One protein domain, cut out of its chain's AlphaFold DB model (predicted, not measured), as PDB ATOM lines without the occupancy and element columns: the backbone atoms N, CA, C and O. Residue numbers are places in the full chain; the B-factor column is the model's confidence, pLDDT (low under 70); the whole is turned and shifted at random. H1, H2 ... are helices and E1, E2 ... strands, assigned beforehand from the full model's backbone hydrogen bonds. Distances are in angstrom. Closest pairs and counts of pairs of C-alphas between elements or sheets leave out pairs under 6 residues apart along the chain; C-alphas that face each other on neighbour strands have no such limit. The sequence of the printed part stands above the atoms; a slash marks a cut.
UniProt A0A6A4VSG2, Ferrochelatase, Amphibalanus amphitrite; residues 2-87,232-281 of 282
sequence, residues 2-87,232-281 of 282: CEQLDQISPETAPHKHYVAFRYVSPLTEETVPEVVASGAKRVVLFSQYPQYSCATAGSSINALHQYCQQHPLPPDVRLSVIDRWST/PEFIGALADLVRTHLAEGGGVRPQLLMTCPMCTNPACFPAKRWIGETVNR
ATOM      1  N   CYS A   2      41.237  -4.846  40.137       96.19
ATOM      2  CA  CYS A   2      41.329  -5.110  41.590       96.19
ATOM      3  C   CYS A   2      42.618  -4.584  42.229       96.19
ATOM      4  O   CYS A   2      42.538  -3.900  43.233       96.19
ATOM      5  N   GLU A   3      43.771  -4.787  41.590       96.31
ATOM      6  CA  GLU A   3      45.052  -4.250  42.075       96.31
ATOM      7  C   GLU A   3      45.051  -2.717  42.195       96.31
ATOM      8  O   GLU A   3      45.569  -2.163  43.156       96.31
ATOM      9  N   GLN A   4      44.429  -2.014  41.240       96.88
ATOM     10  CA  GLN A   4      44.259  -0.560  41.334       96.88
ATOM     11  C   GLN A   4      43.271  -0.198  42.446       96.88
ATOM     12  O   GLN A   4      43.481   0.782  43.152       96.88
ATOM     13  N   LEU A   5      42.210  -0.991  42.622       97.25
ATOM     14  CA  LEU A   5      41.220  -0.789  43.674       97.25
ATOM     15  C   LEU A   5      41.828  -0.980  45.074       97.25
ATOM     16  O   LEU A   5      41.554  -0.175  45.957       97.25
ATOM     17  N   ASP A   6      42.710  -1.966  45.254       98.00
ATOM     18  CA  ASP A   6      43.479  -2.183  46.489       98.00
ATOM     19  C   ASP A   6      44.365  -0.979  46.838       98.00
ATOM     20  O   ASP A   6      44.544  -0.660  48.010       98.00
ATOM     21  N   GLN A   7      44.892  -0.281  45.828       97.56
ATOM     22  CA  GLN A   7      45.706   0.921  46.026       97.56
ATOM     23  C   GLN A   7      44.863   2.155  46.379       97.56
ATOM     24  O   GLN A   7      45.277   2.950  47.221       97.56
ATOM     25  N   ILE A   8      43.703   2.341  45.737       97.06
ATOM     26  CA  ILE A   8      42.867   3.548  45.908       97.06
ATOM     27  C   ILE A   8      41.779   3.413  46.985       97.06
ATOM     28  O   ILE A   8      41.130   4.408  47.296       97.06
ATOM     29  N   SER A   9      41.550   2.204  47.506       96.94
ATOM     30  CA  SER A   9      40.572   1.883  48.560       96.94
ATOM     31  C   SER A   9      41.140   0.811  49.515       96.94
ATOM     32  O   SER A   9      40.566  -0.271  49.661       96.94
ATOM     33  N   PRO A  10      42.310   1.044  50.142       97.00
ATOM     34  CA  PRO A  10      42.983   0.038  50.970       97.00
ATOM     35  C   PRO A  10      42.136  -0.443  52.161       97.00
ATOM     36  O   PRO A  10      42.317  -1.559  52.641       97.00
ATOM     37  N   GLU A  11      41.184   0.363  52.626       95.94
ATOM     38  CA  GLU A  11      40.253   0.041  53.710       95.94
ATOM     39  C   GLU A  11      39.235  -1.060  53.372       95.94
ATOM     40  O   GLU A  11      38.661  -1.658  54.284       95.94
ATOM     41  N   THR A  12      39.005  -1.345  52.086       95.56
ATOM     42  CA  THR A  12      38.167  -2.467  51.629       95.56
ATOM     43  C   THR A  12      38.962  -3.571  50.932       95.56
ATOM     44  O   THR A  12      38.364  -4.529  50.441       95.56
ATOM     45  N   ALA A  13      40.293  -3.466  50.918       96.50
ATOM     46  CA  ALA A  13      41.184  -4.494  50.398       96.50
ATOM     47  C   ALA A  13      41.253  -5.724  51.341       96.50
ATOM     48  O   ALA A  13      41.052  -5.590  52.551       96.50
ATOM     49  N   PRO A  14      41.577  -6.928  50.829       96.75
ATOM     50  CA  PRO A  14      41.853  -7.238  49.426       96.75
ATOM     51  C   PRO A  14      40.576  -7.358  48.581       96.75
ATOM     52  O   PRO A  14      39.602  -8.003  48.980       96.75
ATOM     53  N   HIS A  15      40.604  -6.796  47.374       98.12
ATOM     54  CA  HIS A  15      39.527  -6.924  46.399       98.12
ATOM     55  C   HIS A  15      39.740  -8.141  45.503       98.12
ATOM     56  O   HIS A  15      40.828  -8.398  44.991       98.12
ATOM     57  N   LYS A  16      38.651  -8.851  45.215       98.06
ATOM     58  CA  LYS A  16      38.641  -9.964  44.268       98.06
ATOM     59  C   LYS A  16      37.475  -9.806  43.305       98.06
ATOM     60  O   LYS A  16      36.364  -9.492  43.726       98.06
ATOM     61  N   HIS A  17      37.735 -10.007  42.017       97.31
ATOM     62  CA  HIS A  17      36.689 -10.020  41.004       97.31
ATOM     63  C   HIS A  17      36.225 -11.447  40.740       97.31
ATOM     64  O   HIS A  17      36.986 -12.407  40.862       97.31
ATOM     65  N   TYR A  18      34.966 -11.538  40.343       98.12
ATOM     66  CA  TYR A  18      34.318 -12.744  39.871       98.12
ATOM     67  C   TYR A  18      33.525 -12.370  38.627       98.12
ATOM     68  O   TYR A  18      32.994 -11.258  38.538       98.12
ATOM     69  N   VAL A  19      33.452 -13.281  37.667       97.94
ATOM     70  CA  VAL A  19      32.639 -13.107  36.464       97.94
ATOM     71  C   VAL A  19      31.428 -14.009  36.605       97.94
ATOM     72  O   VAL A  19      31.589 -15.172  36.932       97.94
ATOM     73  N   ALA A  20      30.240 -13.466  36.360       97.88
ATOM     74  CA  ALA A  20      28.991 -14.216  36.326       97.88
ATOM     75  C   ALA A  20      28.270 -13.880  35.019       97.88
ATOM     76  O   ALA A  20      27.583 -12.859  34.897       97.88
ATOM     77  N   PHE A  21      28.464 -14.718  34.013       98.12
ATOM     78  CA  PHE A  21      27.775 -14.603  32.742       98.12
ATOM     79  C   PHE A  21      26.341 -15.121  32.855       98.12
ATOM     80  O   PHE A  21      25.988 -15.938  33.705       98.12
ATOM     81  N   ARG A  22      25.475 -14.620  31.970       97.69
ATOM     82  CA  ARG A  22      24.056 -14.982  31.980       97.69
ATOM     83  C   ARG A  22      23.756 -16.268  31.204       97.69
ATOM     84  O   ARG A  22      22.764 -16.922  31.514       97.69
ATOM     85  N   TYR A  23      24.562 -16.588  30.192       96.25
ATOM     86  CA  TYR A  23      24.249 -17.628  29.201       96.25
ATOM     87  C   TYR A  23      25.405 -18.594  28.906       96.25
ATOM     88  O   TYR A  23      25.222 -19.534  28.139       96.25
ATOM     89  N   VAL A  24      26.583 -18.372  29.489       96.88
ATOM     90  CA  VAL A  24      27.772 -19.226  29.344       96.88
ATOM     91  C   VAL A  24      28.467 -19.330  30.696       96.88
ATOM     92  O   VAL A  24      28.268 -18.457  31.534       96.88
ATOM     93  N   SER A  25      29.267 -20.366  30.930       96.19
ATOM     94  CA  SER A  25      30.033 -20.469  32.177       96.19
ATOM     95  C   SER A  25      31.175 -19.437  32.232       96.19
ATOM     96  O   SER A  25      31.760 -19.128  31.190       96.19
ATOM     97  N   PRO A  26      31.529 -18.919  33.422       97.81
ATOM     98  CA  PRO A  26      30.879 -19.173  34.714       97.81
ATOM     99  C   PRO A  26      29.513 -18.473  34.836       97.81
ATOM    100  O   PRO A  26      29.403 -17.260  34.651       97.81
ATOM    101  N   LEU A  27      28.465 -19.242  35.142       98.12
ATOM    102  CA  LEU A  27      27.094 -18.769  35.330       98.12
ATOM    103  C   LEU A  27      26.907 -18.129  36.711       98.12
ATOM    104  O   LEU A  27      27.740 -18.271  37.610       98.12
ATOM    105  N   THR A  28      25.778 -17.449  36.921       97.50
ATOM    106  CA  THR A  28      25.445 -16.861  38.236       97.50
ATOM    107  C   THR A  28      25.357 -17.939  39.319       97.50
ATOM    108  O   THR A  28      25.878 -17.765  40.418       97.50
ATOM    109  N   GLU A  29      24.760 -19.074  38.978       96.38
ATOM    110  CA  GLU A  29      24.538 -20.233  39.838       96.38
ATOM    111  C   GLU A  29      25.840 -20.967  40.202       96.38
ATOM    112  O   GLU A  29      25.897 -21.636  41.230       96.38
ATOM    113  N   GLU A  30      26.885 -20.810  39.384       97.81
ATOM    114  CA  GLU A  30      28.237 -21.330  39.635       97.81
ATOM    115  C   GLU A  30      29.056 -20.330  40.466       97.81
ATOM    116  O   GLU A  30      29.740 -20.697  41.418       97.81
ATOM    117  N   THR A  31      28.917 -19.038  40.161       98.25
ATOM    118  CA  THR A  31      29.753 -17.974  40.728       98.25
ATOM    119  C   THR A  31      29.352 -17.584  42.151       98.25
ATOM    120  O   THR A  31      30.214 -17.329  42.991       98.25
ATOM    121  N   VAL A  32      28.051 -17.511  42.458       97.44
ATOM    122  CA  VAL A  32      27.583 -17.107  43.799       97.44
ATOM    123  C   VAL A  32      28.108 -18.047  44.899       97.44
ATOM    124  O   VAL A  32      28.621 -17.528  45.897       97.44
ATOM    125  N   PRO A  33      28.077 -19.389  44.746       97.44
ATOM    126  CA  PRO A  33      28.748 -20.309  45.666       97.44
ATOM    127  C   PRO A  33      30.222 -19.994  45.899       97.44
ATOM    128  O   PRO A  33      30.665 -20.005  47.044       97.44
ATOM    129  N   GLU A  34      30.982 -19.687  44.847       98.06
ATOM    130  CA  GLU A  34      32.413 -19.380  44.960       98.06
ATOM    131  C   GLU A  34      32.671 -18.077  45.721       98.06
ATOM    132  O   GLU A  34      33.609 -17.985  46.522       98.06
ATOM    133  N   VAL A  35      31.825 -17.065  45.504       97.25
ATOM    134  CA  VAL A  35      31.875 -15.806  46.259       97.25
ATOM    135  C   VAL A  35      31.595 -16.074  47.737       97.25
ATOM    136  O   VAL A  35      32.359 -15.624  48.590       97.25
ATOM    137  N   VAL A  36      30.560 -16.855  48.057       96.00
ATOM    138  CA  VAL A  36      30.222 -17.211  49.445       96.00
ATOM    139  C   VAL A  36      31.335 -18.040  50.095       96.00
ATOM    140  O   VAL A  36      31.767 -17.724  51.204       96.00
ATOM    141  N   ALA A  37      31.856 -19.050  49.395       96.88
ATOM    142  CA  ALA A  37      32.932 -19.916  49.876       96.88
ATOM    143  C   ALA A  37      34.246 -19.157  50.117       96.88
ATOM    144  O   ALA A  37      35.039 -19.557  50.967       96.88
ATOM    145  N   SER A  38      34.469 -18.037  49.422       96.56
ATOM    146  CA  SER A  38      35.630 -17.172  49.663       96.56
ATOM    147  C   SER A  38      35.586 -16.410  50.991       96.56
ATOM    148  O   SER A  38      36.589 -15.821  51.389       96.56
ATOM    149  N   GLY A  39      34.436 -16.396  51.676       95.50
ATOM    150  CA  GLY A  39      34.240 -15.647  52.915       95.50
ATOM    151  C   GLY A  39      34.017 -14.144  52.714       95.50
ATOM    152  O   GLY A  39      34.067 -13.395  53.694       95.50
ATOM    153  N   ALA A  40      33.758 -13.695  51.479       95.25
ATOM    154  CA  ALA A  40      33.517 -12.291  51.153       95.25
ATOM    155  C   ALA A  40      32.344 -11.715  51.964       95.25
ATOM    156  O   ALA A  40      31.215 -12.185  51.863       95.25
ATOM    157  N   LYS A  41      32.607 -10.665  52.753       93.75
ATOM    158  CA  LYS A  41      31.588  -9.984  53.580       93.75
ATOM    159  C   LYS A  41      30.916  -8.814  52.877       93.75
ATOM    160  O   LYS A  41      29.827  -8.405  53.263       93.75
ATOM    161  N   ARG A  42      31.550  -8.264  51.844       95.38
ATOM    162  CA  ARG A  42      30.997  -7.196  51.013       95.38
ATOM    163  C   ARG A  42      31.038  -7.637  49.561       95.38
ATOM    164  O   ARG A  42      32.103  -7.974  49.053       95.38
ATOM    165  N   VAL A  43      29.884  -7.624  48.905       96.94
ATOM    166  CA  VAL A  43      29.724  -8.056  47.517       96.94
ATOM    167  C   VAL A  43      29.103  -6.915  46.721       96.94
ATOM    168  O   VAL A  43      28.038  -6.404  47.067       96.94
ATOM    169  N   VAL A  44      29.777  -6.503  45.649       97.88
ATOM    170  CA  VAL A  44      29.267  -5.504  44.704       97.88
ATOM    171  C   VAL A  44      28.830  -6.231  43.440       97.88
ATOM    172  O   VAL A  44      29.663  -6.748  42.697       97.88
ATOM    173  N   LEU A  45      27.526  -6.261  43.173       97.81
ATOM    174  CA  LEU A  45      27.005  -6.685  41.880       97.81
ATOM    175  C   LEU A  45      27.236  -5.553  40.875       97.81
ATOM    176  O   LEU A  45      26.508  -4.561  40.871       97.81
ATOM    177  N   PHE A  46      28.259  -5.699  40.037       98.25
ATOM    178  CA  PHE A  46      28.656  -4.674  39.077       98.25
ATOM    179  C   PHE A  46      28.289  -5.079  37.646       98.25
ATOM    180  O   PHE A  46      28.995  -5.855  37.000       98.25
ATOM    181  N   SER A  47      27.185  -4.524  37.138       97.94
ATOM    182  CA  SER A  47      26.793  -4.682  35.736       97.94
ATOM    183  C   SER A  47      27.901  -4.176  34.811       97.94
ATOM    184  O   SER A  47      28.293  -3.016  34.903       97.94
ATOM    185  N   GLN A  48      28.355  -5.013  33.874       97.69
ATOM    186  CA  GLN A  48      29.294  -4.602  32.821       97.69
ATOM    187  C   GLN A  48      28.612  -3.854  31.663       97.69
ATOM    188  O   GLN A  48      29.285  -3.404  30.743       97.69
ATOM    189  N   TYR A  49      27.286  -3.685  31.712       98.31
ATOM    190  CA  TYR A  49      26.546  -2.834  30.785       98.31
ATOM    191  C   TYR A  49      26.481  -1.410  31.351       98.31
ATOM    192  O   TYR A  49      25.847  -1.228  32.399       98.31
ATOM    193  N   PRO A  50      27.077  -0.398  30.689       98.50
ATOM    194  CA  PRO A  50      26.959   0.981  31.144       98.50
ATOM    195  C   PRO A  50      25.518   1.486  31.095       98.50
ATOM    196  O   PRO A  50      25.081   2.204  31.994       98.50
ATOM    197  N   GLN A  51      24.780   1.110  30.050       98.69
ATOM    198  CA  GLN A  51      23.377   1.460  29.865       98.69
ATOM    199  C   GLN A  51      22.488   0.307  30.332       98.69
ATOM    200  O   GLN A  51      22.609  -0.825  29.860       98.69
ATOM    201  N   TYR A  52      21.567   0.586  31.250       98.62
ATOM    202  CA  TYR A  52      20.657  -0.430  31.765       98.62
ATOM    203  C   TYR A  52      19.611  -0.808  30.716       98.62
ATOM    204  O   TYR A  52      18.882   0.052  30.228       98.62
ATOM    205  N   SER A  53      19.436  -2.108  30.476       98.50
ATOM    206  CA  SER A  53      18.222  -2.664  29.872       98.50
ATOM    207  C   SER A  53      17.626  -3.753  30.759       98.50
ATOM    208  O   SER A  53      18.345  -4.497  31.435       98.50
ATOM    209  N   CYS A  54      16.300  -3.918  30.724       97.94
ATOM    210  CA  CYS A  54      15.661  -5.071  31.356       97.94
ATOM    211  C   CYS A  54      16.111  -6.400  30.732       97.94
ATOM    212  O   CYS A  54      16.053  -7.421  31.412       97.94
ATOM    213  N   ALA A  55      16.534  -6.394  29.464       96.31
ATOM    214  CA  ALA A  55      17.007  -7.588  28.766       96.31
ATOM    215  C   ALA A  55      18.448  -7.990  29.142       96.31
ATOM    216  O   ALA A  55      18.806  -9.154  28.980       96.31
ATOM    217  N   THR A  56      19.249  -7.058  29.674       97.62
ATOM    218  CA  THR A  56      20.662  -7.267  30.029       97.62
ATOM    219  C   THR A  56      20.850  -7.261  31.548       97.62
ATOM    220  O   THR A  56      20.599  -8.278  32.194       97.62
ATOM    221  N   ALA A  57      21.201  -6.118  32.145       97.62
ATOM    222  CA  ALA A  57      21.400  -5.957  33.585       97.62
ATOM    223  C   ALA A  57      20.183  -6.440  34.396       97.62
ATOM    224  O   ALA A  57      20.335  -7.144  35.393       97.62
ATOM    225  N   GLY A  58      18.963  -6.148  33.927       97.81
ATOM    226  CA  GLY A  58      17.740  -6.641  34.564       97.81
ATOM    227  C   GLY A  58      17.600  -8.168  34.542       97.81
ATOM    228  O   GLY A  58      17.129  -8.746  35.520       97.81
ATOM    229  N   SER A  59      18.041  -8.831  33.470       98.12
ATOM    230  CA  SER A  59      18.047 -10.298  33.373       98.12
ATOM    231  C   SER A  59      19.034 -10.916  34.366       98.12
ATOM    232  O   SER A  59      18.681 -11.875  35.051       98.12
ATOM    233  N   SER A  60      20.231 -10.336  34.507       98.19
ATOM    234  CA  SER A  60      21.230 -10.782  35.488       98.19
ATOM    235  C   SER A  60      20.759 -10.590  36.931       98.19
ATOM    236  O   SER A  60      20.925 -11.484  37.756       98.19
ATOM    237  N   ILE A  61      20.107  -9.466  37.241       97.38
ATOM    238  CA  ILE A  61      19.545  -9.214  38.579       97.38
ATOM    239  C   ILE A  61      18.410 -10.193  38.894       97.38
ATOM    240  O   ILE A  61      18.341 -10.722  40.003       97.38
ATOM    241  N   ASN A  62      17.538 -10.478  37.921       97.75
ATOM    242  CA  ASN A  62      16.493 -11.485  38.086       97.75
ATOM    243  C   ASN A  62      17.084 -12.886  38.317       97.75
ATOM    244  O   ASN A  62      16.559 -13.615  39.153       97.75
ATOM    245  N   ALA A  63      18.161 -13.251  37.608       97.69
ATOM    246  CA  ALA A  63      18.845 -14.532  37.793       97.69
ATOM    247  C   ALA A  63      19.456 -14.650  39.198       97.69
ATOM    248  O   ALA A  63      19.227 -15.646  39.881       97.69
ATOM    249  N   LEU A  64      20.136 -13.599  39.673       97.62
ATOM    250  CA  LEU A  64      20.652 -13.550  41.042       97.62
ATOM    251  C   LEU A  64      19.525 -13.700  42.072       97.62
ATOM    252  O   LEU A  64      19.637 -14.512  42.984       97.62
ATOM    253  N   HIS A  65      18.430 -12.949  41.916       97.44
ATOM    254  CA  HIS A  65      17.284 -13.055  42.817       97.44
ATOM    255  C   HIS A  65      16.702 -14.474  42.824       97.44
ATOM    256  O   HIS A  65      16.510 -15.040  43.896       97.44
ATOM    257  N   GLN A  66      16.462 -15.064  41.650       97.25
ATOM    258  CA  GLN A  66      15.925 -16.421  41.526       97.25
ATOM    259  C   GLN A  66      16.825 -17.455  42.215       97.25
ATOM    260  O   GLN A  66      16.323 -18.321  42.929       97.25
ATOM    261  N   TYR A  67      18.142 -17.342  42.046       97.25
ATOM    262  CA  TYR A  67      19.101 -18.201  42.732       97.25
ATOM    263  C   TYR A  67      19.042 -18.006  44.256       97.25
ATOM    264  O   TYR A  67      18.880 -18.966  45.011       97.25
ATOM    265  N   CYS A  68      19.078 -16.755  44.724       96.50
ATOM    266  CA  CYS A  68      19.067 -16.431  46.151       96.50
ATOM    267  C   CYS A  68      17.743 -16.746  46.865       96.50
ATOM    268  O   CYS A  68      17.725 -16.831  48.092       96.50
ATOM    269  N   GLN A  69      16.641 -16.955  46.136       96.31
ATOM    270  CA  GLN A  69      15.397 -17.476  46.714       96.31
ATOM    271  C   GLN A  69      15.544 -18.919  47.214       96.31
ATOM    272  O   GLN A  69      14.910 -19.289  48.199       96.31
ATOM    273  N   GLN A  70      16.368 -19.727  46.546       96.62
ATOM    274  CA  GLN A  70      16.639 -21.121  46.920       96.62
ATOM    275  C   GLN A  70      17.901 -21.238  47.784       96.62
ATOM    276  O   GLN A  70      18.007 -22.138  48.616       96.62
ATOM    277  N   HIS A  71      18.829 -20.294  47.620       96.38
ATOM    278  CA  HIS A  71      20.124 -20.259  48.292       96.38
ATOM    279  C   HIS A  71      20.366 -18.874  48.915       96.38
ATOM    280  O   HIS A  71      21.098 -18.059  48.342       96.38
ATOM    281  N   PRO A  72      19.732 -18.559  50.062       94.56
ATOM    282  CA  PRO A  72      19.889 -17.257  50.699       94.56
ATOM    283  C   PRO A  72      21.358 -16.930  50.974       94.56
ATOM    284  O   PRO A  72      22.116 -17.782  51.441       94.56
ATOM    285  N   LEU A  73      21.751 -15.680  50.713       94.44
ATOM    286  CA  LEU A  73      23.079 -15.196  51.088       94.44
ATOM    287  C   LEU A  73      23.256 -15.278  52.616       94.44
ATOM    288  O   LEU A  73      22.282 -15.053  53.346       94.44
ATOM    289  N   PRO A  74      24.475 -15.558  53.114       94.69
ATOM    290  CA  PRO A  74      24.737 -15.528  54.545       94.69
ATOM    291  C   PRO A  74      24.371 -14.159  55.156       94.69
ATOM    292  O   PRO A  74      24.579 -13.135  54.500       94.69
ATOM    293  N   PRO A  75      23.845 -14.104  56.397       90.69
ATOM    294  CA  PRO A  75      23.348 -12.860  57.000       90.69
ATOM    295  C   PRO A  75      24.383 -11.738  57.134       90.69
ATOM    296  O   PRO A  75      24.017 -10.570  57.213       90.69
ATOM    297  N   ASP A  76      25.665 -12.088  57.184       91.00
ATOM    298  CA  ASP A  76      26.788 -11.165  57.315       91.00
ATOM    299  C   ASP A  76      27.375 -10.714  55.964       91.00
ATOM    300  O   ASP A  76      28.313  -9.913  55.941       91.00
ATOM    301  N   VAL A  77      26.820 -11.184  54.838       94.00
ATOM    302  CA  VAL A  77      27.154 -10.685  53.498       94.00
ATOM    303  C   VAL A  77      26.339  -9.435  53.181       94.00
ATOM    304  O   VAL A  77      25.119  -9.472  53.026       94.00
ATOM    305  N   ARG A  78      27.045  -8.321  52.994       94.00
ATOM    306  CA  ARG A  78      26.489  -7.046  52.536       94.00
ATOM    307  C   ARG A  78      26.540  -6.972  51.015       94.00
ATOM    308  O   ARG A  78      27.614  -6.795  50.436       94.00
ATOM    309  N   LEU A  79      25.381  -7.108  50.378       96.00
ATOM    310  CA  LEU A  79      25.216  -6.935  48.935       96.00
ATOM    311  C   LEU A  79      24.986  -5.456  48.601       96.00
ATOM    312  O   LEU A  79      24.248  -4.767  49.293       96.00
ATOM    313  N   SER A  80      25.565  -4.992  47.499       97.19
ATOM    314  CA  SER A  80      25.298  -3.683  46.896       97.19
ATOM    315  C   SER A  80      25.306  -3.792  45.372       97.19
ATOM    316  O   SER A  80      25.787  -4.794  44.840       97.19
ATOM    317  N   VAL A  81      24.769  -2.799  44.652       97.56
ATOM    318  CA  VAL A  81      24.590  -2.907  43.194       97.56
ATOM    319  C   VAL A  81      25.030  -1.641  42.466       97.56
ATOM    320  O   VAL A  81      24.546  -0.551  42.757       97.56
ATOM    321  N   ILE A  82      25.879  -1.820  41.455       98.31
ATOM    322  CA  ILE A  82      26.138  -0.839  40.401       98.31
ATOM    323  C   ILE A  82      25.411  -1.338  39.150       98.31
ATOM    324  O   ILE A  82      25.915  -2.189  38.413       98.31
ATOM    325  N   ASP A  83      24.188  -0.854  38.935       97.81
ATOM    326  CA  ASP A  83      23.305  -1.346  37.871       97.81
ATOM    327  C   ASP A  83      23.468  -0.608  36.539       97.81
ATOM    328  O   ASP A  83      23.115  -1.161  35.496       97.81
ATOM    329  N   ARG A  84      23.983   0.627  36.572       98.19
ATOM    330  CA  ARG A  84      24.178   1.491  35.400       98.19
ATOM    331  C   ARG A  84      25.216   2.574  35.652       98.19
ATOM    332  O   ARG A  84      25.430   2.977  36.795       98.19
ATOM    333  N   TRP A  85      25.836   3.056  34.581       98.19
ATOM    334  CA  TRP A  85      26.944   4.016  34.622       98.19
ATOM    335  C   TRP A  85      27.213   4.668  33.247       98.19
ATOM    336  O   TRP A  85      28.344   5.004  32.896       98.19
ATOM    337  N   SER A  86      26.146   4.885  32.474       97.94
ATOM    338  CA  SER A  86      26.146   5.326  31.069       97.94
ATOM    339  C   SER A  86      26.922   6.615  30.772       97.94
ATOM    340  O   SER A  86      27.467   6.772  29.686       97.94
ATOM    341  N   THR A  87      27.012   7.539  31.728       98.00
ATOM    342  CA  THR A  87      27.699   8.836  31.562       98.00
ATOM    343  C   THR A  87      28.930   8.984  32.454       98.00
ATOM    344  O   THR A  87      29.408  10.096  32.690       98.00
ATOM    345  N   PRO A 232      43.715   1.552  29.541       96.06
ATOM    346  CA  PRO A 232      44.092   1.883  30.916       96.06
ATOM    347  C   PRO A 232      43.154   2.885  31.596       96.06
ATOM    348  O   PRO A 232      42.819   2.722  32.768       96.06
ATOM    349  N   GLU A 233      42.674   3.889  30.853       95.56
ATOM    350  CA  GLU A 233      41.692   4.853  31.368       95.56
ATOM    351  C   GLU A 233      40.346   4.197  31.690       95.56
ATOM    352  O   GLU A 233      39.704   4.568  32.669       95.56
ATOM    353  N   PHE A 234      39.941   3.179  30.927       98.12
ATOM    354  CA  PHE A 234      38.714   2.436  31.180       98.12
ATOM    355  C   PHE A 234      38.848   1.547  32.413       98.12
ATOM    356  O   PHE A 234      37.987   1.575  33.288       98.12
ATOM    357  N   ILE A 235      39.961   0.823  32.544       98.12
ATOM    358  CA  ILE A 235      40.237   0.011  33.734       98.12
ATOM    359  C   ILE A 235      40.298   0.885  34.994       98.12
ATOM    360  O   ILE A 235      39.708   0.521  36.017       98.12
ATOM    361  N   GLY A 236      40.936   2.056  34.898       97.38
ATOM    362  CA  GLY A 236      40.928   3.061  35.961       97.38
ATOM    363  C   GLY A 236      39.521   3.574  36.265       97.38
ATOM    364  O   GLY A 236      39.155   3.705  37.429       97.38
ATOM    365  N   ALA A 237      38.695   3.785  35.238       97.00
ATOM    366  CA  ALA A 237      37.304   4.199  35.392       97.00
ATOM    367  C   ALA A 237      36.459   3.166  36.147       97.00
ATOM    368  O   ALA A 237      35.650   3.557  36.982       97.00
ATOM    369  N   LEU A 238      36.641   1.870  35.877       98.31
ATOM    370  CA  LEU A 238      35.936   0.798  36.587       98.31
ATOM    371  C   LEU A 238      36.340   0.745  38.066       98.31
ATOM    372  O   LEU A 238      35.479   0.593  38.933       98.31
ATOM    373  N   ALA A 239      37.635   0.900  38.363       98.12
ATOM    374  CA  ALA A 239      38.120   0.980  39.740       98.12
ATOM    375  C   ALA A 239      37.555   2.218  40.462       98.12
ATOM    376  O   ALA A 239      37.052   2.102  41.578       98.12
ATOM    377  N   ASP A 240      37.559   3.381  39.806       96.69
ATOM    378  CA  ASP A 240      36.996   4.633  40.328       96.69
ATOM    379  C   ASP A 240      35.494   4.519  40.634       96.69
ATOM    380  O   ASP A 240      35.035   4.978  41.684       96.69
ATOM    381  N   LEU A 241      34.747   3.835  39.763       97.62
ATOM    382  CA  LEU A 241      33.321   3.549  39.931       97.62
ATOM    383  C   LEU A 241      33.050   2.732  41.192       97.62
ATOM    384  O   LEU A 241      32.194   3.104  41.997       97.62
ATOM    385  N   VAL A 242      33.795   1.639  41.384       98.25
ATOM    386  CA  VAL A 242      33.637   0.781  42.564       98.25
ATOM    387  C   VAL A 242      34.083   1.504  43.829       98.25
ATOM    388  O   VAL A 242      33.345   1.482  44.811       98.25
ATOM    389  N   ARG A 243      35.221   2.209  43.809       97.50
ATOM    390  CA  ARG A 243      35.684   3.016  44.951       97.50
ATOM    391  C   ARG A 243      34.622   4.034  45.369       97.50
ATOM    392  O   ARG A 243      34.266   4.111  46.539       97.50
ATOM    393  N   THR A 244      34.095   4.799  44.414       97.12
ATOM    394  CA  THR A 244      33.077   5.829  44.679       97.12
ATOM    395  C   THR A 244      31.801   5.209  45.240       97.12
ATOM    396  O   THR A 244      31.280   5.678  46.247       97.12
ATOM    397  N   HIS A 245      31.341   4.099  44.659       97.31
ATOM    398  CA  HIS A 245      30.190   3.350  45.164       97.31
ATOM    399  C   HIS A 245      30.382   2.865  46.608       97.31
ATOM    400  O   HIS A 245      29.473   2.985  47.429       97.31
ATOM    401  N   LEU A 246      31.567   2.342  46.938       95.62
ATOM    402  CA  LEU A 246      31.902   1.883  48.288       95.62
ATOM    403  C   LEU A 246      31.985   3.041  49.293       95.62
ATOM    404  O   LEU A 246      31.486   2.896  50.412       95.62
ATOM    405  N   ALA A 247      32.564   4.175  48.892       94.88
ATOM    406  CA  ALA A 247      32.677   5.383  49.709       94.88
ATOM    407  C   ALA A 247      31.313   6.044  49.981       94.88
ATOM    408  O   ALA A 247      31.088   6.570  51.068       94.88
ATOM    409  N   GLU A 248      30.373   5.956  49.035       93.56
ATOM    410  CA  GLU A 248      28.974   6.391  49.196       93.56
ATOM    411  C   GLU A 248      28.135   5.430  50.070       93.56
ATOM    412  O   GLU A 248      26.929   5.619  50.223       93.56
ATOM    413  N   GLY A 249      28.751   4.393  50.651       88.81
ATOM    414  CA  GLY A 249      28.101   3.434  51.547       88.81
ATOM    415  C   GLY A 249      27.568   2.170  50.863       88.81
ATOM    416  O   GLY A 249      27.054   1.295  51.554       88.81
ATOM    417  N   GLY A 250      27.726   2.025  49.542       83.75
ATOM    418  CA  GLY A 250      27.357   0.809  48.812       83.75
ATOM    419  C   GLY A 250      25.847   0.583  48.714       83.75
ATOM    420  O   GLY A 250      25.355  -0.485  49.065       83.75
ATOM    421  N   GLY A 251      25.103   1.585  48.249       90.19
ATOM    422  CA  GLY A 251      23.642   1.533  48.173       90.19
ATOM    423  C   GLY A 251      23.075   0.941  46.877       90.19
ATOM    424  O   GLY A 251      23.757   0.306  46.074       90.19
ATOM    425  N   VAL A 252      21.783   1.190  46.668       92.75
ATOM    426  CA  VAL A 252      21.066   0.930  45.416       92.75
ATOM    427  C   VAL A 252      20.523   2.245  44.873       92.75
ATOM    428  O   VAL A 252      19.917   3.030  45.604       92.75
ATOM    429  N   ARG A 253      20.737   2.516  43.581       92.31
ATOM    430  CA  ARG A 253      20.233   3.744  42.953       92.31
ATOM    431  C   ARG A 253      18.699   3.679  42.830       92.31
ATOM    432  O   ARG A 253      18.174   2.630  42.447       92.31
ATOM    433  N   PRO A 254      17.962   4.788  43.055       94.56
ATOM    434  CA  PRO A 254      16.495   4.792  43.001       94.56
ATOM    435  C   PRO A 254      15.914   4.246  41.693       94.56
ATOM    436  O   PRO A 254      14.901   3.550  41.699       94.56
ATOM    437  N   GLN A 255      16.592   4.490  40.567       96.50
ATOM    438  CA  GLN A 255      16.133   4.035  39.257       96.50
ATOM    439  C   GLN A 255      16.105   2.504  39.121       96.50
ATOM    440  O   GLN A 255      15.277   1.975  38.376       96.50
ATOM    441  N   LEU A 256      16.948   1.765  39.857       95.88
ATOM    442  CA  LEU A 256      16.884   0.303  39.856       95.88
ATOM    443  C   LEU A 256      15.596  -0.204  40.507       95.88
ATOM    444  O   LEU A 256      15.052  -1.215  40.061       95.88
ATOM    445  N   LEU A 257      15.086   0.496  41.520       95.50
ATOM    446  CA  LEU A 257      13.896   0.086  42.268       95.50
ATOM    447  C   LEU A 257      12.597   0.277  41.469       95.50
ATOM    448  O   LEU A 257      11.583  -0.343  41.781       95.50
ATOM    449  N   MET A 258      12.637   1.057  40.387       96.19
ATOM    450  CA  MET A 258      11.496   1.285  39.501       96.19
ATOM    451  C   MET A 258      11.398   0.211  38.417       96.19
ATOM    452  O   MET A 258      12.355  -0.038  37.684       96.19
ATOM    453  N   THR A 259      10.242  -0.430  38.253       96.88
ATOM    454  CA  THR A 259       9.956  -1.238  37.054       96.88
ATOM    455  C   THR A 259       9.639  -0.343  35.856       96.88
ATOM    456  O   THR A 259       9.294   0.824  36.018       96.88
ATOM    457  N   CYS A 260       9.700  -0.898  34.642       98.25
ATOM    458  CA  CYS A 260       9.123  -0.222  33.480       98.25
ATOM    459  C   CYS A 260       7.643   0.135  33.753       98.25
ATOM    460  O   CYS A 260       6.949  -0.695  34.351       98.25
ATOM    461  N   PRO A 261       7.135   1.287  33.277       98.00
ATOM    462  CA  PRO A 261       5.737   1.689  33.453       98.00
ATOM    463  C   PRO A 261       4.714   0.627  33.030       98.00
ATOM    464  O   PRO A 261       3.716   0.439  33.712       98.00
ATOM    465  N   MET A 262       4.988  -0.113  31.950       97.62
ATOM    466  CA  MET A 262       4.111  -1.181  31.450       97.62
ATOM    467  C   MET A 262       4.708  -2.580  31.681       97.62
ATOM    468  O   MET A 262       4.535  -3.485  30.864       97.62
ATOM    469  N   CYS A 263       5.498  -2.770  32.742       97.56
ATOM    470  CA  CYS A 263       6.154  -4.050  33.011       97.56
ATOM    471  C   CYS A 263       5.139  -5.198  33.150       97.56
ATOM    472  O   CYS A 263       4.257  -5.153  33.997       97.56
ATOM    473  N   THR A 264       5.306  -6.255  32.350       96.00
ATOM    474  CA  THR A 264       4.469  -7.468  32.393       96.00
ATOM    475  C   THR A 264       5.209  -8.700  32.911       96.00
ATOM    476  O   THR A 264       4.616  -9.769  33.016       96.00
ATOM    477  N   ASN A 265       6.507  -8.588  33.215       96.38
ATOM    478  CA  ASN A 265       7.281  -9.715  33.728       96.38
ATOM    479  C   ASN A 265       7.094  -9.819  35.254       96.38
ATOM    480  O   ASN A 265       7.579  -8.935  35.970       96.38
ATOM    481  N   PRO A 266       6.460 -10.893  35.769       95.75
ATOM    482  CA  PRO A 266       6.177 -11.030  37.197       95.75
ATOM    483  C   PRO A 266       7.440 -11.152  38.060       95.75
ATOM    484  O   PRO A 266       7.368 -10.907  39.259       95.75
ATOM    485  N   ALA A 267       8.603 -11.478  37.481       94.94
ATOM    486  CA  ALA A 267       9.861 -11.588  38.221       94.94
ATOM    487  C   ALA A 267      10.490 -10.226  38.573       94.94
ATOM    488  O   ALA A 267      11.235 -10.126  39.548       94.94
ATOM    489  N   CYS A 268      10.195  -9.164  37.811       96.56
ATOM    490  CA  CYS A 268      10.911  -7.892  37.930       96.56
ATOM    491  C   CYS A 268      10.641  -7.159  39.249       96.56
ATOM    492  O   CYS A 268      11.578  -6.666  39.873       96.56
ATOM    493  N   PHE A 269       9.377  -7.052  39.667       96.69
ATOM    494  CA  PHE A 269       9.032  -6.347  40.904       96.69
ATOM    495  C   PHE A 269       9.570  -7.068  42.155       96.69
ATOM    496  O   PHE A 269      10.259  -6.415  42.941       96.69
ATOM    497  N   PRO A 270       9.373  -8.395  42.323       97.19
ATOM    498  CA  PRO A 270       9.983  -9.145  43.420       97.19
ATOM    499  C   PRO A 270      11.505  -9.009  43.471       97.19
ATOM    500  O   PRO A 270      12.039  -8.739  44.540       97.19
ATOM    501  N   ALA A 271      12.198  -9.109  42.330       97.00
ATOM    502  CA  ALA A 271      13.656  -8.984  42.292       97.00
ATOM    503  C   ALA A 271      14.139  -7.595  42.736       97.00
ATOM    504  O   ALA A 271      15.062  -7.487  43.540       97.00
ATOM    505  N   LYS A 272      13.497  -6.522  42.259       96.12
ATOM    506  CA  LYS A 272      13.849  -5.142  42.639       96.12
ATOM    507  C   LYS A 272      13.562  -4.860  44.110       96.12
ATOM    508  O   LYS A 272      14.382  -4.234  44.778       96.12
ATOM    509  N   ARG A 273      12.433  -5.358  44.621       95.94
ATOM    510  CA  ARG A 273      12.094  -5.279  46.043       95.94
ATOM    511  C   ARG A 273      13.112  -6.034  46.893       95.94
ATOM    512  O   ARG A 273      13.622  -5.464  47.849       95.94
ATOM    513  N   TRP A 274      13.454  -7.262  46.506       95.81
ATOM    514  CA  TRP A 274      14.468  -8.066  47.185       95.81
ATOM    515  C   TRP A 274      15.832  -7.375  47.202       95.81
ATOM    516  O   TRP A 274      16.460  -7.332  48.255       95.81
ATOM    517  N   ILE A 275      16.271  -6.779  46.086       95.38
ATOM    518  CA  ILE A 275      17.498  -5.970  46.055       95.38
ATOM    519  C   ILE A 275      17.393  -4.804  47.042       95.38
ATOM    520  O   ILE A 275      18.281  -4.635  47.870       95.38
ATOM    521  N   GLY A 276      16.310  -4.024  46.992       94.56
ATOM    522  CA  GLY A 276      16.115  -2.888  47.894       94.56
ATOM    523  C   GLY A 276      16.137  -3.286  49.370       94.56
ATOM    524  O   GLY A 276      16.780  -2.624  50.176       94.56
ATOM    525  N   GLU A 277      15.483  -4.386  49.729       93.25
ATOM    526  CA  GLU A 277      15.477  -4.905  51.098       93.25
ATOM    527  C   GLU A 277      16.844  -5.470  51.494       93.25
ATOM    528  O   GLU A 277      17.295  -5.217  52.602       93.25
ATOM    529  N   THR A 278      17.521  -6.204  50.609       91.31
ATOM    530  CA  THR A 278      18.805  -6.863  50.906       91.31
ATOM    531  C   THR A 278      19.945  -5.862  51.049       91.31
ATOM    532  O   THR A 278      20.748  -5.995  51.967       91.31
ATOM    533  N   VAL A 279      19.999  -4.843  50.186       90.50
ATOM    534  CA  VAL A 279      21.036  -3.798  50.224       90.50
ATOM    535  C   VAL A 279      20.880  -2.892  51.453       90.50
ATOM    536  O   VAL A 279      21.873  -2.438  52.006       90.50
ATOM    537  N   ASN A 280      19.647  -2.656  51.918       80.94
ATOM    538  CA  ASN A 280      19.368  -1.794  53.075       80.94
ATOM    539  C   ASN A 280      19.339  -2.538  54.427       80.94
ATOM    540  O   ASN A 280      18.942  -1.947  55.433       80.94
ATOM    541  N   ARG A 281      19.728  -3.822  54.486       74.75
ATOM    542  CA  ARG A 281      19.905  -4.530  55.766       74.75
ATOM    543  C   ARG A 281      21.104  -3.925  56.504       74.75
ATOM    544  O   ARG A 281      22.236  -4.062  56.047       74.75
TER     545      ARG A 281
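This is residues 2 to 87 and 232 to 281 of the 282 residues of the protein "Ferrochelatase" of Amphibalanus amphitrite (UniProt A0A6A4VSG2). Two short parallel strands, E1 and E2, stand side by side in the middle of a mostly helical domain, with H4 to one side of them and H2 and H3 to the other. H1 packs on H4 away from the strands, H6 packs on H3 and reaches E2 with its last residues, and short H5 packs on H6. The printed part has 136 residues, with six named helices and two named strands in the order H1 H2 E1 H3 E2 H4 H5 H6. It is compact, with a radius of gyration of the C-alphas of 14.6 A, and spans 44 by 34 by 31 A.

Start at H1, residues 2 to 8, and look ahead to H4, residues 232 to 247: they touch, H4 with residues 236 to 243 alone, the closest C-alphas being those of Leu 5 and Ala 239, 5.3 A apart. They run the same way at a steep tilt of 63 degrees. Next find H2, residues 28 to 37, which touches H3, residues 57 to 70, closest at the C-alphas of Thr 28 and Leu 64, 6.5 A; they run the same way at a steep tilt of 60 degrees. E1, residues 42 to 46, and E2, residues 78 to 82, are parallel neighbours at 20 degrees; look for N 45 and O 80 at 2.8 A and N 82 and O 45 at 2.9 A, within hydrogen-bond range. E1, H3 and E2 form a strand-helix-strand unit, two parallel neighbour strands joined through a helix, with a right-handed crossover. The closest C-alphas of E2 and H4 are those of Ile 82 and His 245, 7.5 A. H6, residues 268 to 279, touches H3 at the C-alphas of His 65 and Ala 271, 5.5 A, their closest, and is only just about perpendicular to it, at 73 degrees. The closest C-alphas of H6 and E2 are those of Val 279 and Leu 79, 5.4 A. H5, residues 254 to 257, touches residues 272 to 276 of H6 alone, closest at the C-alphas of Leu 257 and Lys 272, 5.2 A. Among the pairs apart are H4 and H6. Every O i to N i+4 pair is within hydrogen-bond range in H1, H4 and H6; H2 has 4 of 6 and H3 9 of 10, and H5 is too short for one.

Find C-alpha 2 at (41.329, -5.110, 41.590), where H1 begins. H3 runs 20.7 A from C-alpha 57 at (21.400, -5.957, 33.585), H4 22.3 A and H6 16.4 A, ending at C-alpha 279 at (21.036, -3.798, 50.224).

The C-alphas of Gln 7 and Thr 264 are the two farthest apart, 44.2 A. Residues 88 to 231 are not printed, and C-alphas 87 and 232 are 17.8 A apart across the cut. H1 to H2 is a long link of 19 residues. The mean pLDDT of the printed part is 96.2, and no printed residue is under 70.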